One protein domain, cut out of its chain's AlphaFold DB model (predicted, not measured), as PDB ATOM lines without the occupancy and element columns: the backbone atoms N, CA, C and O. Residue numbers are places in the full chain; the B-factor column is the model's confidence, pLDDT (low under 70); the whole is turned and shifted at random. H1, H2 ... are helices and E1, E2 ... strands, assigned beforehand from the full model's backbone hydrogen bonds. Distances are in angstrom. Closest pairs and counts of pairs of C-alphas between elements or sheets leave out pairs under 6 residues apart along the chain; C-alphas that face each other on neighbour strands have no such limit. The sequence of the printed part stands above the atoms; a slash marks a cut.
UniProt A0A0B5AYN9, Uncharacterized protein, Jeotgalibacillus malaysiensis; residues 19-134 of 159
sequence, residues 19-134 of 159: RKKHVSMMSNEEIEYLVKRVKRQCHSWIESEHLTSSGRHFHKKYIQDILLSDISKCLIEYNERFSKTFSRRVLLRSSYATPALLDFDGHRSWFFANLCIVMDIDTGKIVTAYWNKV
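What this domain is: This is residues 19 to 134 of the 159 residues of an uncharacterized protein of Jeotgalibacillus malaysiensis (UniProt A0A0B5AYN9). A strongly twisted sheet of six strands is covered on one face by H1 and H3, which run across it, with the short H4 beside the strands on that same face. At one end the E4 and E5 hairpin turns away where E5 bends at residue 110; at E6 the stretch through the short H2 grazes the sheet. The printed part has 116 residues, with four named helices and six named strands in the order E1 H1 H2 H3 H4 E2 E3 E4 E5 E6. The class is mixed, the sheet is branched and its neighbour pairs are antiparallel; E4, E5 and E6 form a meander, each strand the antiparallel neighbour of the one before. The whole is compact, with a radius of gyration of the C-alphas of 14.3 A and spans of 42 by 30 by 27 A.

How they stand to each other: Start at E5, residues 107 to 120, which bends by 92 degrees at residue 110. On one side of it are E3, residues 86 to 93, and E4, residues 98 to 104; on the other side is E6, residues 125 to 133. Look for N 92 and O 117 at 2.9 A between E3 and E5, N 100 and O 111 at 2.8 A in the hairpin E4 and E5, and N 116 and O 130 at 2.8 A in the hairpin E5 and E6. E2, residues 75 to 82, forms a hairpin with E3, with N 79 and O 89 2.8 A apart. E1, residues 19 to 22, is an edge strand beside E2, with N 21 and O 78 2.9 A apart. H1, residues 28 to 41, is on the sheet at a height of 10.0 A and runs across the strands, at 80 degrees to E2 on the local plane. H3, residues 60 to 68, is on the same face at a height of 8.9 A, across the strands at 83 degrees to E3 on the local plane. H1 and H3 only just touch, and only at their ends, with 3 pairs of C-alphas within 8 A; the closest C-alphas, of Lys 39 and Leu 67, are 7.1 A apart. H4, residues 71 to 74, touches H1, the closest C-alphas being those of Val 35 and Ile 71 at 5.8 A. H2, residues 49 to 53, only grazes the sheet; its closest C-alpha to E6 is that of Leu 51, 5.6 A from that of Thr 128. Every O i to N i+4 pair is within hydrogen-bond range in H2 and H3, and 9 of 10 are in H1; H4 is too short for such a pair.

Where its parts are: Find C-alpha 19 at (127.130, 179.467, 169.090), where E1 begins. H1 runs 20.4 A from C-alpha 28 at (123.751, 184.367, 150.399). E5, the longest strand, covers 32.3 A, and E6 covers 24.0 A to C-alpha 133 at (146.038, 195.170, 164.339).

The domain as a whole: The two C-alphas farthest apart, those of Glu 29 and Gly 106, are 43.9 A apart. The printed part has no cut, and no link is long. The mean pLDDT of the printed part is 85.0; look for values under 70 at residue 44, residues 48 to 58 and residues 104 to 105.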
ATOM      1  N   ARG A  19     127.009 180.142 170.392       90.56
ATOM      2  CA  ARG A  19     127.130 179.467 169.090       90.56
ATOM      3  C   ARG A  19     127.500 180.496 168.040       90.56
ATOM      4  O   ARG A  19     126.892 181.563 167.999       90.56
ATOM      5  N   LYS A  20     128.474 180.186 167.193       92.50
ATOM      6  CA  LYS A  20     128.982 181.112 166.178       92.50
ATOM      7  C   LYS A  20     128.910 180.490 164.797       92.50
ATOM      8  O   LYS A  20     129.109 179.293 164.673       92.50
ATOM      9  N   LYS A  21     128.717 181.304 163.764       94.25
ATOM     10  CA  LYS A  21     128.859 180.907 162.357       94.25
ATOM     11  C   LYS A  21     129.715 181.943 161.640       94.25
ATOM     12  O   LYS A  21     129.452 183.141 161.759       94.25
ATOM     13  N   HIS A  22     130.773 181.492 160.973       94.88
ATOM     14  CA  HIS A  22     131.674 182.370 160.232       94.88
ATOM     15  C   HIS A  22     131.031 182.751 158.895       94.88
ATOM     16  O   HIS A  22     130.288 181.951 158.331       94.88
ATOM     17  N   VAL A  23     131.311 183.947 158.369       94.12
ATOM     18  CA  VAL A  23     130.695 184.437 157.122       94.12
ATOM     19  C   VAL A  23     130.940 183.506 155.929       94.12
ATOM     20  O   VAL A  23     130.051 183.319 155.112       94.12
ATOM     21  N   SER A  24     132.097 182.839 155.873       93.25
ATOM     22  CA  SER A  24     132.420 181.876 154.803       93.25
ATOM     23  C   SER A  24     131.569 180.601 154.823       93.25
ATOM     24  O   SER A  24     131.639 179.821 153.883       93.25
ATOM     25  N   MET A  25     130.822 180.360 155.904       94.00
ATOM     26  CA  MET A  25     129.903 179.225 156.060       94.00
ATOM     27  C   MET A  25     128.440 179.643 155.863       94.00
ATOM     28  O   MET A  25     127.544 178.815 156.015       94.00
ATOM     29  N   MET A  26     128.174 180.931 155.619       95.31
ATOM     30  CA  MET A  26     126.820 181.453 155.465       95.31
ATOM     31  C   MET A  26     126.352 181.351 154.018       95.31
ATOM     32  O   MET A  26     127.136 181.558 153.091       95.31
ATOM     33  N   SER A  27     125.060 181.094 153.825       95.81
ATOM     34  CA  SER A  27     124.439 181.243 152.509       95.81
ATOM     35  C   SER A  27     124.269 182.722 152.138       95.81
ATOM     36  O   SER A  27     124.306 183.609 152.999       95.81
ATOM     37  N   ASN A  28     124.029 183.004 150.855       96.12
ATOM     38  CA  ASN A  28     123.751 184.367 150.399       96.12
ATOM     39  C   ASN A  28     122.504 184.946 151.085       96.12
ATOM     40  O   ASN A  28     122.515 186.097 151.515       96.12
ATOM     41  N   GLU A  29     121.462 184.138 151.281       96.06
ATOM     42  CA  GLU A  29     120.227 184.541 151.960       96.06
ATOM     43  C   GLU A  29     120.475 184.889 153.436       96.06
ATOM     44  O   GLU A  29     119.888 185.837 153.967       96.06
ATOM     45  N   GLU A  30     121.360 184.149 154.114       96.06
ATOM     46  CA  GLU A  30     121.781 184.454 155.484       96.06
ATOM     47  C   GLU A  30     122.530 185.791 155.553       96.06
ATOM     48  O   GLU A  30     122.233 186.622 156.419       96.06
ATOM     49  N   ILE A  31     123.457 186.029 154.622       96.38
ATOM     50  CA  ILE A  31     124.204 187.288 154.529       96.38
ATOM     51  C   ILE A  31     123.244 188.451 154.262       96.38
ATOM     52  O   ILE A  31     123.255 189.441 154.998       96.38
ATOM     53  N   GLU A  32     122.364 188.333 153.268       96.44
ATOM     54  CA  GLU A  32     121.369 189.355 152.929       96.44
ATOM     55  C   GLU A  32     120.442 189.673 154.107       96.44
ATOM     56  O   GLU A  32     120.171 190.845 154.403       96.44
ATOM     57  N   TYR A  33     119.988 188.643 154.828       95.69
ATOM     58  CA  TYR A  33     119.193 188.811 156.039       95.69
ATOM     59  C   TYR A  33     119.926 189.656 157.080       95.69
ATOM     60  O   TYR A  33     119.359 190.626 157.599       95.69
ATOM     61  N   LEU A  34     121.183 189.322 157.382       95.75
ATOM     62  CA  LEU A  34     121.985 190.037 158.372       95.75
ATOM     63  C   LEU A  34     122.274 191.475 157.934       95.75
ATOM     64  O   LEU A  34     122.077 192.399 158.726       95.75
ATOM     65  N   VAL A  35     122.641 191.690 156.669       95.06
ATOM     66  CA  VAL A  35     122.850 193.026 156.088       95.06
ATOM     67  C   VAL A  35     121.596 193.883 156.257       95.06
ATOM     68  O   VAL A  35     121.673 195.015 156.738       95.06
ATOM     69  N   LYS A  36     120.419 193.338 155.929       94.19
ATOM     70  CA  LYS A  36     119.139 194.041 156.085       94.19
ATOM     71  C   LYS A  36     118.847 194.382 157.544       94.19
ATOM     72  O   LYS A  36     118.303 195.451 157.819       94.19
ATOM     73  N   ARG A  37     119.186 193.499 158.487       93.19
ATOM     74  CA  ARG A  37     119.020 193.759 159.926       93.19
ATOM     75  C   ARG A  37     119.936 194.875 160.418       93.19
ATOM     76  O   ARG A  37     119.440 195.780 161.079       93.19
ATOM     77  N   VAL A  38     121.214 194.853 160.048       92.88
ATOM     78  CA  VAL A  38     122.182 195.899 160.416       92.88
ATOM     79  C   VAL A  38     121.767 197.254 159.838       92.88
ATOM     80  O   VAL A  38     121.680 198.235 160.573       92.88
ATOM     81  N   LYS A  39     121.412 197.311 158.548       90.69
ATOM     82  CA  LYS A  39     121.001 198.559 157.876       90.69
ATOM     83  C   LYS A  39     119.737 199.190 158.461       90.69
ATOM     84  O   LYS A  39     119.577 200.400 158.397       90.69
ATOM     85  N   ARG A  40     118.839 198.411 159.072       88.00
ATOM     86  CA  ARG A  40     117.681 198.981 159.787       88.00
ATOM     87  C   ARG A  40     118.081 199.786 161.021       88.00
ATOM     88  O   ARG A  40     117.324 200.655 161.430       88.00
ATOM     89  N   GLN A  41     119.245 199.496 161.595       82.44
ATOM     90  CA  GLN A  41     119.714 200.064 162.858       82.44
ATOM     91  C   GLN A  41     120.854 201.080 162.672       82.44
ATOM     92  O   GLN A  41     121.300 201.683 163.646       82.44
ATOM     93  N   CYS A  42     121.339 201.305 161.442       78.25
ATOM     94  CA  CYS A  42     122.545 202.108 161.199       78.25
ATOM     95  C   CYS A  42     122.401 203.602 161.541       78.25
ATOM     96  O   CYS A  42     123.408 204.260 161.787       78.25
ATOM     97  N   HIS A  43     121.172 204.126 161.614       72.31
ATOM     98  CA  HIS A  43     120.900 205.535 161.926       72.31
ATOM     99  C   HIS A  43     120.612 205.808 163.416       72.31
ATOM    100  O   HIS A  43     120.556 206.968 163.814       72.31
ATOM    101  N   SER A  44     120.396 204.776 164.242       67.81
ATOM    102  CA  SER A  44     119.959 204.942 165.642       67.81
ATOM    103  C   SER A  44     120.454 203.815 166.561       67.81
ATOM    104  O   SER A  44     119.679 203.173 167.267       67.81
ATOM    105  N   TRP A  45     121.766 203.554 166.562       73.75
ATOM    106  CA  TRP A  45     122.332 202.535 167.450       73.75
ATOM    107  C   TRP A  45     122.444 203.026 168.899       73.75
ATOM    108  O   TRP A  45     122.647 204.209 169.177       73.75
ATOM    109  N   ILE A  46     122.366 202.076 169.828       73.94
ATOM    110  CA  ILE A  46     122.513 202.312 171.268       73.94
ATOM    111  C   ILE A  46     123.900 201.824 171.693       73.94
ATOM    112  O   ILE A  46     124.287 200.697 171.385       73.94
ATOM    113  N   GLU A  47     124.669 202.641 172.409       70.69
ATOM    114  CA  GLU A  47     125.941 202.200 172.994       70.69
ATOM    115  C   GLU A  47     125.687 201.394 174.273       70.69
ATOM    116  O   GLU A  47     124.806 201.712 175.072       70.69
ATOM    117  N   SER A  48     126.433 200.307 174.476       67.81
ATOM    118  CA  SER A  48     126.372 199.586 175.747       67.81
ATOM    119  C   SER A  48     127.150 200.300 176.850       67.81
ATOM    120  O   SER A  48     128.173 200.924 176.585       67.81
ATOM    121  N   GLU A  49     126.721 200.111 178.100       60.91
ATOM    122  CA  GLU A  49     127.466 200.565 179.285       60.91
ATOM    123  C   GLU A  49     128.911 200.052 179.301       60.91
ATOM    124  O   GLU A  49     129.811 200.738 179.757       60.91
ATOM    125  N   HIS A  50     129.158 198.859 178.748       58.12
ATOM    126  CA  HIS A  50     130.506 198.306 178.640       58.12
ATOM    127  C   HIS A  50     131.399 199.112 177.685       58.12
ATOM    128  O   HIS A  50     132.602 199.231 177.911       58.12
ATOM    129  N   LEU A  51     130.818 199.674 176.621       58.34
ATOM    130  CA  LEU A  51     131.526 200.560 175.704       58.34
ATOM    131  C   LEU A  51     131.878 201.874 176.415       58.34
ATOM    132  O   LEU A  51     133.036 202.288 176.391       58.34
ATOM    133  N   THR A  52     130.905 202.473 177.108       57.88
ATOM    134  CA  THR A  52     131.066 203.765 177.792       57.88
ATOM    135  C   THR A  52     131.988 203.679 179.011       57.88
ATOM    136  O   THR A  52     132.774 204.593 179.244       57.88
ATOM    137  N   SER A  53     131.979 202.564 179.749       53.47
ATOM    138  CA  SER A  53     132.811 202.356 180.942       53.47
ATOM    139  C   SER A  53     134.261 201.975 180.633       53.47
ATOM    140  O   SER A  53     135.106 202.013 181.522       53.47
ATOM    141  N   SER A  54     134.566 201.554 179.401       55.00
ATOM    142  CA  SER A  54     135.900 201.055 179.037       55.00
ATOM    143  C   SER A  54     136.963 202.150 178.886       55.00
ATOM    144  O   SER A  54     138.136 201.827 178.707       55.00
ATOM    145  N   GLY A  55     136.573 203.433 178.894       49.88
ATOM    146  CA  GLY A  55     137.472 204.562 178.620       49.88
ATOM    147  C   GLY A  55     138.049 204.571 177.195       49.88
ATOM    148  O   GLY A  55     138.865 205.427 176.859       49.88
ATOM    149  N   ARG A  56     137.638 203.626 176.337       59.09
ATOM    150  CA  ARG A  56     138.051 203.549 174.936       59.09
ATOM    151  C   ARG A  56     137.192 204.516 174.134       59.09
ATOM    152  O   ARG A  56     136.090 204.184 173.700       59.09
ATOM    153  N   HIS A  57     137.693 205.730 173.949       55.72
ATOM    154  CA  HIS A  57     137.062 206.695 173.061       55.72
ATOM    155  C   HIS A  57     137.312 206.299 171.606       55.72
ATOM    156  O   HIS A  57     138.373 206.551 171.042       55.72
ATOM    157  N   PHE A  58     136.314 205.674 170.988       69.56
ATOM    158  CA  PHE A  58     136.238 205.571 169.537       69.56
ATOM    159  C   PHE A  58     135.464 206.775 169.020       69.56
ATOM    160  O   PHE A  58     134.385 207.094 169.523       69.56
ATOM    161  N   HIS A  59     135.990 207.443 168.000       74.00
ATOM    162  CA  HIS A  59     135.215 208.480 167.341       74.00
ATOM    163  C   HIS A  59     133.995 207.831 166.669       74.00
ATOM    164  O   HIS A  59     134.158 206.919 165.856       74.00
ATOM    165  N   LYS A  60     132.776 208.301 166.979       78.62
ATOM    166  CA  LYS A  60     131.512 207.731 166.457       78.62
ATOM    167  C   LYS A  60     131.504 207.585 164.936       78.62
ATOM    168  O   LYS A  60     130.959 206.614 164.421       78.62
ATOM    169  N   LYS A  61     132.179 208.505 164.241       81.94
ATOM    170  CA  LYS A  61     132.398 208.452 162.789       81.94
ATOM    171  C   LYS A  61     132.943 207.103 162.311       81.94
ATOM    172  O   LYS A  61     132.427 206.583 161.341       81.94
ATOM    173  N   TYR A  62     133.899 206.483 163.005       84.94
ATOM    174  CA  TYR A  62     134.442 205.192 162.559       84.94
ATOM    175  C   TYR A  62     133.394 204.074 162.595       84.94
ATOM    176  O   TYR A  62     133.359 203.222 161.712       84.94
ATOM    177  N   ILE A  63     132.510 204.088 163.597       87.19
ATOM    178  CA  ILE A  63     131.386 203.149 163.675       87.19
ATOM    179  C   ILE A  63     130.382 203.453 162.556       87.19
ATOM    180  O   ILE A  63     129.938 202.530 161.876       87.19
ATOM    181  N   GLN A  64     130.063 204.730 162.321       87.31
ATOM    182  CA  GLN A  64     129.186 205.149 161.219       87.31
ATOM    183  C   GLN A  64     129.728 204.718 159.863       87.31
ATOM    184  O   GLN A  64     128.977 204.167 159.069       87.31
ATOM    185  N   ASP A  65     131.021 204.905 159.619       88.50
ATOM    186  CA  ASP A  65     131.669 204.532 158.368       88.50
ATOM    187  C   ASP A  65     131.522 203.025 158.108       88.50
ATOM    188  O   ASP A  65     131.230 202.627 156.984       88.50
ATOM    189  N   ILE A  66     131.630 202.177 159.144       90.19
ATOM    190  CA  ILE A  66     131.318 200.744 159.017       90.19
ATOM    191  C   ILE A  66     129.834 200.552 158.688       90.19
ATOM    192  O   ILE A  66     129.508 199.857 157.730       90.19
ATOM    193  N   LEU A  67     128.931 201.155 159.462       89.62
ATOM    194  CA  LEU A  67     127.485 200.937 159.342       89.62
ATOM    195  C   LEU A  67     126.871 201.490 158.039       89.62
ATOM    196  O   LEU A  67     125.807 201.025 157.626       89.62
ATOM    197  N   LEU A  68     127.525 202.461 157.400       88.94
ATOM    198  CA  LEU A  68     127.145 203.047 156.110       88.94
ATOM    199  C   LEU A  68     127.861 202.393 154.919       88.94
ATOM    200  O   LEU A  68     127.471 202.622 153.775       88.94
ATOM    201  N   SER A  69     128.884 201.575 155.170       89.88
ATOM    202  CA  SER A  69     129.595 200.841 154.125       89.88
ATOM    203  C   SER A  69     128.798 199.644 153.591       89.88
ATOM    204  O   SER A  69     127.676 199.336 154.012       89.88
ATOM    205  N   ASP A  70     129.396 198.933 152.636       92.88
ATOM    206  CA  ASP A  70     128.899 197.636 152.201       92.88
ATOM    207  C   ASP A  70     129.077 196.586 153.313       92.88
ATOM    208  O   ASP A  70     130.102 195.910 153.409       92.88
ATOM    209  N   ILE A  71     128.046 196.452 154.155       93.25
ATOM    210  CA  ILE A  71     128.016 195.546 155.314       93.25
ATOM    211  C   ILE A  71     128.397 194.110 154.953       93.25
ATOM    212  O   ILE A  71     129.004 193.432 155.781       93.25
ATOM    213  N   SER A  72     128.087 193.647 153.738       93.19
ATOM    214  CA  SER A  72     128.431 192.289 153.306       93.19
ATOM    215  C   SER A  72     129.945 192.042 153.332       93.19
ATOM    216  O   SER A  72     130.387 190.968 153.726       93.19
ATOM    217  N   LYS A  73     130.745 193.072 153.025       92.12
ATOM    218  CA  LYS A  73     132.216 193.035 153.052       92.12
ATOM    219  C   LYS A  73     132.798 193.228 154.449       92.12
ATOM    220  O   LYS A  73     133.956 192.895 154.686       92.12
ATOM    221  N   CYS A  74     132.012 193.789 155.363       93.62
ATOM    222  CA  CYS A  74     132.412 194.001 156.749       93.62
ATOM    223  C   CYS A  74     132.035 192.831 157.660       93.62
ATOM    224  O   CYS A  74     132.604 192.713 158.741       93.62
ATOM    225  N   LEU A  75     131.080 191.988 157.265       94.94
ATOM    226  CA  LEU A  75     130.600 190.872 158.070       94.94
ATOM    227  C   LEU A  75     131.680 189.799 158.245       94.94
ATOM    228  O   LEU A  75     132.219 189.289 157.270       94.94
ATOM    229  N   ILE A  76     131.964 189.437 159.498       94.25
ATOM    230  CA  ILE A  76     132.942 188.395 159.846       94.25
ATOM    231  C   ILE A  76     132.255 187.161 160.425       94.25
ATOM    232  O   ILE A  76     132.500 186.038 159.991       94.25
ATOM    233  N   GLU A  77     131.382 187.351 161.414       94.38
ATOM    234  CA  GLU A  77     130.675 186.246 162.063       94.38
ATOM    235  C   GLU A  77     129.303 186.668 162.583       94.38
ATOM    236  O   GLU A  77     129.057 187.836 162.899       94.38
ATOM    237  N   TYR A  78     128.430 185.674 162.720       95.38
ATOM    238  CA  TYR A  78     127.192 185.727 163.483       95.38
ATOM    239  C   TYR A  78     127.361 184.924 164.776       95.38
ATOM    240  O   TYR A  78     128.008 183.878 164.779       95.38
ATOM    241  N   ASN A  79     126.778 185.402 165.874       93.31
ATOM    242  CA  ASN A  79     126.885 184.789 167.194       93.31
ATOM    243  C   ASN A  79     125.541 184.828 167.938       93.31
ATOM    244  O   ASN A  79     124.940 185.893 168.096       93.31
ATOM    245  N   GLU A  80     125.102 183.680 168.447       92.25
ATOM    246  CA  GLU A  80     124.021 183.561 169.422       92.25
ATOM    247  C   GLU A  80     124.601 183.400 170.820       92.25
ATOM    248  O   GLU A  80     125.290 182.422 171.109       92.25
ATOM    249  N   ARG A  81     124.280 184.336 171.717       87.25
ATOM    250  CA  ARG A  81     124.637 184.239 173.133       87.25
ATOM    251  C   ARG A  81     123.430 183.801 173.953       87.25
ATOM    252  O   ARG A  81     122.447 184.531 174.065       87.25
ATOM    253  N   PHE A  82     123.568 182.653 174.598       83.44
ATOM    254  CA  PHE A  82     122.639 182.061 175.552       83.44
ATOM    255  C   PHE A  82     123.123 182.396 176.966       83.44
ATOM    256  O   PHE A  82     123.814 181.621 177.620       83.44
ATOM    257  N   SER A  83     122.837 183.621 177.405       77.88
ATOM    258  CA  SER A  83     123.086 184.061 178.786       77.88
ATOM    259  C   SER A  83     121.752 184.360 179.478       77.88
ATOM    260  O   SER A  83     120.721 183.878 179.020       77.88
ATOM    261  N   LYS A  84     121.737 185.197 180.528       77.19
ATOM    262  CA  LYS A  84     120.494 185.685 181.164       77.19
ATOM    263  C   LYS A  84     119.464 186.209 180.150       77.19
ATOM    264  O   LYS A  84     118.266 186.089 180.373       77.19
ATOM    265  N   THR A  85     119.935 186.763 179.034       80.50
ATOM    266  CA  THR A  85     119.104 187.160 177.895       80.50
ATOM    267  C   THR A  85     119.695 186.581 176.614       80.50
ATOM    268  O   THR A  85     120.915 186.639 176.407       80.50
ATOM    269  N   PHE A  86     118.829 186.019 175.768       87.06
ATOM    270  CA  PHE A  86     119.192 185.582 174.425       87.06
ATOM    271  C   PHE A  86     119.503 186.799 173.552       87.06
ATOM    272  O   PHE A  86     118.754 187.774 173.547       87.06
ATOM    273  N   SER A  87     120.618 186.755 172.829       89.88
ATOM    274  CA  SER A  87     121.088 187.878 172.019       89.88
ATOM    275  C   SER A  87     121.727 187.363 170.740       89.88
ATOM    276  O   SER A  87     122.532 186.429 170.773       89.88
ATOM    277  N   ARG A  88     121.353 187.983 169.620       93.38
ATOM    278  CA  ARG A  88     121.855 187.667 168.283       93.38
ATOM    279  C   ARG A  88     122.748 188.793 167.825       93.38
ATOM    280  O   ARG A  88     122.330 189.949 167.821       93.38
ATOM    281  N   ARG A  89     123.983 188.465 167.478       94.44
ATOM    282  CA  ARG A  89     125.029 189.456 167.255       94.44
ATOM    283  C   ARG A  89     125.752 189.202 165.956       94.44
ATOM    284  O   ARG A  89     125.896 188.058 165.541       94.44
ATOM    285  N   VAL A  90     126.256 190.274 165.370       95.62
ATOM    286  CA  VAL A  90     127.221 190.222 164.276       95.62
ATOM    287  C   VAL A  90     128.515 190.889 164.708       95.62
ATOM    288  O   VAL A  90     128.490 191.877 165.444       95.62
ATOM    289  N   LEU A  91     129.633 190.341 164.247       94.88
ATOM    290  CA  LEU A  91     130.925 191.010 164.261       94.88
ATOM    291  C   LEU A  91     131.146 191.639 162.888       94.88
ATOM    292  O   LEU A  91     131.152 190.932 161.877       94.88
ATOM    293  N   LEU A  92     131.341 192.951 162.872       94.75
ATOM    294  CA  LEU A  92     131.700 193.709 161.682       94.75
ATOM    295  C   LEU A  92     133.127 194.234 161.834       94.75
ATOM    296  O   LEU A  92     133.507 194.682 162.915       94.75
ATOM    297  N   ARG A  93     133.900 194.212 160.754       93.19
ATOM    298  CA  ARG A  93     135.257 194.759 160.680       93.19
ATOM    299  C   ARG A  93     135.322 195.829 159.596       93.19
ATOM    300  O   ARG A  93     134.812 195.618 158.497       93.19
ATOM    301  N   SER A  94     135.964 196.958 159.885       91.44
ATOM    302  CA  SER A  94     136.201 197.997 158.882       91.44
ATOM    303  C   SER A  94     136.989 197.441 157.693       91.44
ATOM    304  O   SER A  94     137.939 196.677 157.860       91.44
ATOM    305  N   SER A  95     136.603 197.843 156.483       87.00
ATOM    306  CA  SER A  95     137.312 197.485 155.247       87.00
ATOM    307  C   SER A  95     138.632 198.241 155.076       87.00
ATOM    308  O   SER A  95     139.480 197.835 154.288       87.00
ATOM    309  N   TYR A  96     138.813 199.328 155.825       86.25
ATOM    310  CA  TYR A  96     140.015 200.149 155.834       86.25
ATOM    311  C   TYR A  96     140.772 199.997 157.153       86.25
ATOM    312  O   TYR A  96     140.186 199.715 158.206       86.25
ATOM    313  N   ALA A  97     142.084 200.200 157.079       88.19
ATOM    314  CA  ALA A  97     142.948 200.309 158.240       88.19
ATOM    315  C   ALA A  97     143.096 201.779 158.647       88.19
ATOM    316  O   ALA A  97     143.184 202.667 157.800       88.19
ATOM    317  N   THR A  98     143.150 202.038 159.947       84.75
ATOM    318  CA  THR A  98     143.352 203.371 160.516       84.75
ATOM    319  C   THR A  98     144.557 203.335 161.449       84.75
ATOM    320  O   THR A  98     144.710 202.358 162.187       84.75
ATOM    321  N   PRO A  99     145.421 204.365 161.437       85.56
ATOM    322  CA  PRO A  99     146.414 204.540 162.483       85.56
ATOM    323  C   PRO A  99     145.717 204.641 163.843       85.56
ATOM    324  O   PRO A  99     144.906 205.536 164.071       85.56
ATOM    325  N   ALA A 100     146.031 203.720 164.745       82.06
ATOM    326  CA  ALA A 100     145.524 203.699 166.106       82.06
ATOM    327  C   ALA A 100     146.691 203.524 167.078       82.06
ATOM    328  O   ALA A 100     147.613 202.742 166.829       82.06
ATOM    329  N   LEU A 101     146.644 204.251 168.193       81.25
ATOM    330  CA  LEU A 101     147.567 204.050 169.300       81.25
ATOM    331  C   LEU A 101     147.074 202.852 170.114       81.25
ATOM    332  O   LEU A 101     146.024 202.931 170.755       81.25
ATOM    333  N   LEU A 102     147.808 201.743 170.061       78.62
ATOM    334  CA  LEU A 102     147.462 200.513 170.769       78.62
ATOM    335  C   LEU A 102     148.502 200.222 171.840       78.62
ATOM    336  O   LEU A 102     149.688 200.478 171.644       78.62
ATOM    337  N   ASP A 103     148.030 199.686 172.958       76.69
ATOM    338  CA  ASP A 103     148.861 199.221 174.061       76.69
ATOM    339  C   ASP A 103     149.039 197.706 173.926       76.69
ATOM    340  O   ASP A 103     148.057 196.960 173.983       76.69
ATOM    341  N   PHE A 104     150.273 197.270 173.690       68.50
ATOM    342  CA  PHE A 104     150.659 195.863 173.699       68.50
ATOM    343  C   PHE A 104     151.726 195.681 174.774       68.50
ATOM    344  O   PHE A 104     152.777 196.315 174.713       68.50
ATOM    345  N   ASP A 105     151.436 194.843 175.768       67.38
ATOM    346  CA  ASP A 105     152.339 194.531 176.882       67.38
ATOM    347  C   ASP A 105     152.881 195.764 177.636       67.38
ATOM    348  O   ASP A 105     154.015 195.775 178.107       67.38
ATOM    349  N   GLY A 106     152.071 196.824 177.770       74.56
ATOM    350  CA  GLY A 106     152.457 198.066 178.449       74.56
ATOM    351  C   GLY A 106     153.198 199.063 177.555       74.56
ATOM    352  O   GLY A 106     153.559 200.150 178.013       74.56
ATOM    353  N   HIS A 107     153.408 198.729 176.279       73.56
ATOM    354  CA  HIS A 107     154.032 199.597 175.291       73.56
ATOM    355  C   HIS A 107     152.990 200.153 174.324       73.56
ATOM    356  O   HIS A 107     152.374 199.430 173.537       73.56
ATOM    357  N   ARG A 108     152.821 201.479 174.352       81.75
ATOM    358  CA  ARG A 108     151.945 202.191 173.420       81.75
ATOM    359  C   ARG A 108     152.694 202.553 172.151       81.75
ATOM    360  O   ARG A 108     153.609 203.370 172.188       81.75
ATOM    361  N   SER A 109     152.239 202.003 171.034       83.69
ATOM    362  CA  SER A 109     152.805 202.265 169.714       83.69
ATOM    363  C   SER A 109     151.699 202.490 168.689       83.69
ATOM    364  O   SER A 109     150.574 202.002 168.831       83.69
ATOM    365  N   TRP A 110     152.009 203.274 167.657       84.56
ATOM    366  CA  TRP A 110     151.105 203.484 166.533       84.56
ATOM    367  C   TRP A 110     151.129 202.270 165.613       84.56
ATOM    368  O   TRP A 110     152.187 201.852 165.143       84.56
ATOM    369  N   PHE A 111     149.950 201.731 165.321       84.81
ATOM    370  CA  PHE A 111     149.781 200.640 164.373       84.81
ATOM    371  C   PHE A 111     148.627 200.927 163.424       84.81
ATOM    372  O   PHE A 111     147.658 201.592 163.782       84.81
ATOM    373  N   PHE A 112     148.695 200.359 162.223       86.56
ATOM    374  CA  PHE A 112     147.515 200.236 161.380       86.56
ATOM    375  C   PHE A 112     146.612 199.130 161.933       86.56
ATOM    376  O   PHE A 112     147.044 197.986 162.115       86.56
ATOM    377  N   ALA A 113     145.357 199.479 162.200       87.12
ATOM    378  CA  ALA A 113     144.365 198.581 162.768       87.12
ATOM    379  C   ALA A 113     143.011 198.726 162.066       87.12
ATOM    380  O   ALA A 113     142.642 199.809 161.615       87.12
ATOM    381  N   ASN A 114     142.255 197.635 161.996       89.88
ATOM    382  CA  ASN A 114     140.847 197.670 161.628       89.88
ATOM    383  C   ASN A 114     139.998 197.844 162.888       89.88
ATOM    384  O   ASN A 114     140.293 197.255 163.931       89.88
ATOM    385  N   LEU A 115     138.922 198.618 162.790       89.62
ATOM    386  CA  LEU A 115     137.930 198.682 163.853       89.62
ATOM    387  C   LEU A 115     137.004 197.473 163.732       89.62
ATOM    388  O   LEU A 115     136.393 197.252 162.687       89.62
ATOM    389  N   CYS A 116     136.873 196.720 164.814       91.25
ATOM    390  CA  CYS A 116     135.911 195.641 164.955       91.25
ATOM    391  C   CYS A 116     134.778 196.092 165.879       91.25
ATOM    392  O   CYS A 116     135.037 196.591 166.975       91.25
ATOM    393  N   ILE A 117     133.528 195.891 165.462       92.12
ATOM    394  CA  ILE A 117     132.336 196.187 166.263       92.12
ATOM    395  C   ILE A 117     131.452 194.953 166.385       92.12
ATOM    396  O   ILE A 117     131.219 194.233 165.416       92.12
ATOM    397  N   VAL A 118     130.929 194.720 167.585       92.19
ATOM    398  CA  VAL A 118     129.914 193.695 167.839       92.19
ATOM    399  C   VAL A 118     128.576 194.389 168.026       92.19
ATOM    400  O   VAL A 118     128.392 195.125 168.997       92.19
ATOM    401  N   MET A 119     127.634 194.129 167.127       93.06
ATOM    402  CA  MET A 119     126.287 194.699 167.161       93.06
ATOM    403  C   MET A 119     125.259 193.611 167.459       93.06
ATOM    404  O   MET A 119     125.283 192.555 166.833       93.06
ATOM    405  N   ASP A 120     124.339 193.873 168.382       92.69
ATOM    406  CA  ASP A 120     123.121 193.083 168.545       92.69
ATOM    407  C   ASP A 120     122.104 193.472 167.459       92.69
ATOM    408  O   ASP A 120     121.694 194.628 167.362       92.69
ATOM    409  N   ILE A 121     121.713 192.513 166.621       92.44
ATOM    410  CA  ILE A 121     120.916 192.775 165.409       92.44
ATOM    411  C   ILE A 121     119.418 192.952 165.676       92.44
ATOM    412  O   ILE A 121     118.666 193.323 164.769       92.44
ATOM    413  N   ASP A 122     118.964 192.647 166.890       89.88
ATOM    414  CA  ASP A 122     117.566 192.803 167.284       89.88
ATOM    415  C   ASP A 122     117.311 194.148 167.946       89.88
ATOM    416  O   ASP A 122     116.269 194.755 167.715       89.88
ATOM    417  N   THR A 123     118.284 194.629 168.712       88.75
ATOM    418  CA  THR A 123     118.197 195.891 169.454       88.75
ATOM    419  C   THR A 123     118.964 197.036 168.800       88.75
ATOM    420  O   THR A 123     118.800 198.180 169.210       88.75
ATOM    421  N   GLY A 124     119.840 196.752 167.831       88.44
ATOM    422  CA  GLY A 124     120.757 197.744 167.264       88.44
ATOM    423  C   GLY A 124     121.868 198.168 168.228       88.44
ATOM    424  O   GLY A 124     122.599 199.112 167.948       88.44
ATOM    425  N   LYS A 125     122.017 197.501 169.376       90.25
ATOM    426  CA  LYS A 125     122.984 197.886 170.406       90.25
ATOM    427  C   LYS A 125     124.410 197.510 170.000       90.25
ATOM    428  O   LYS A 125     124.688 196.337 169.744       90.25
ATOM    429  N   ILE A 126     125.341 198.464 170.027       90.00
ATOM    430  CA  ILE A 126     126.780 198.188 169.927       90.00
ATOM    431  C   ILE A 126     127.260 197.668 171.283       90.00
ATOM    432  O   ILE A 126     127.362 198.397 172.273       90.00
ATOM    433  N   VAL A 127     127.519 196.365 171.337       87.69
ATOM    434  CA  VAL A 127     127.906 195.649 172.555       87.69
ATOM    435  C   VAL A 127     129.360 195.930 172.911       87.69
ATOM    436  O   VAL A 127     129.676 196.119 174.079       87.69
ATOM    437  N   THR A 128     130.249 195.940 171.923       87.31
ATOM    438  CA  THR A 128     131.664 196.256 172.126       87.31
ATOM    439  C   THR A 128     132.294 196.724 170.821       87.31
ATOM    440  O   THR A 128     131.806 196.387 169.739       87.31
ATOM    441  N   ALA A 129     133.377 197.484 170.937       87.06
ATOM    442  CA  ALA A 129     134.248 197.861 169.840       87.06
ATOM    443  C   ALA A 129     135.710 197.721 170.282       87.06
ATOM    444  O   ALA A 129     136.050 197.959 171.448       87.06
ATOM    445  N   TYR A 130     136.576 197.304 169.367       86.06
ATOM    446  CA  TYR A 130     138.005 197.163 169.618       86.06
ATOM    447  C   TYR A 130     138.805 197.309 168.326       86.06
ATOM    448  O   TYR A 130     138.330 196.979 167.242       86.06
ATOM    449  N   TRP A 131     140.031 197.806 168.452       85.56
ATOM    450  CA  TRP A 131     140.984 197.837 167.352       85.56
ATOM    451  C   TRP A 131     141.665 196.479 167.229       85.56
ATOM    452  O   TRP A 131     142.157 195.942 168.221       85.56
ATOM    453  N   ASN A 132     141.705 195.944 166.014       84.19
ATOM    454  CA  ASN A 132     142.461 194.751 165.675       84.19
ATOM    455  C   ASN A 132     143.620 195.139 164.760       84.19
ATOM    456  O   ASN A 132     143.388 195.718 163.696       84.19
ATOM    457  N   LYS A 133     144.860 194.846 165.153       82.75
ATOM    458  CA  LYS A 133     146.038 195.170 164.339       82.75
ATOM    459  C   LYS A 133     145.940 194.439 162.996       82.75
ATOM    460  O   LYS A 133     145.625 193.256 162.965       82.75
ATOM    461  N   VAL A 134     146.242 195.116 161.888       82.69
ATOM    462  CA  VAL A 134     146.169 194.500 160.544       82.69
ATOM    463  C   VAL A 134     147.114 193.303 160.431       82.69
ATOM    464  O   VAL A 134     146.781 192.304 159.806       82.69
TER     465      VAL A 134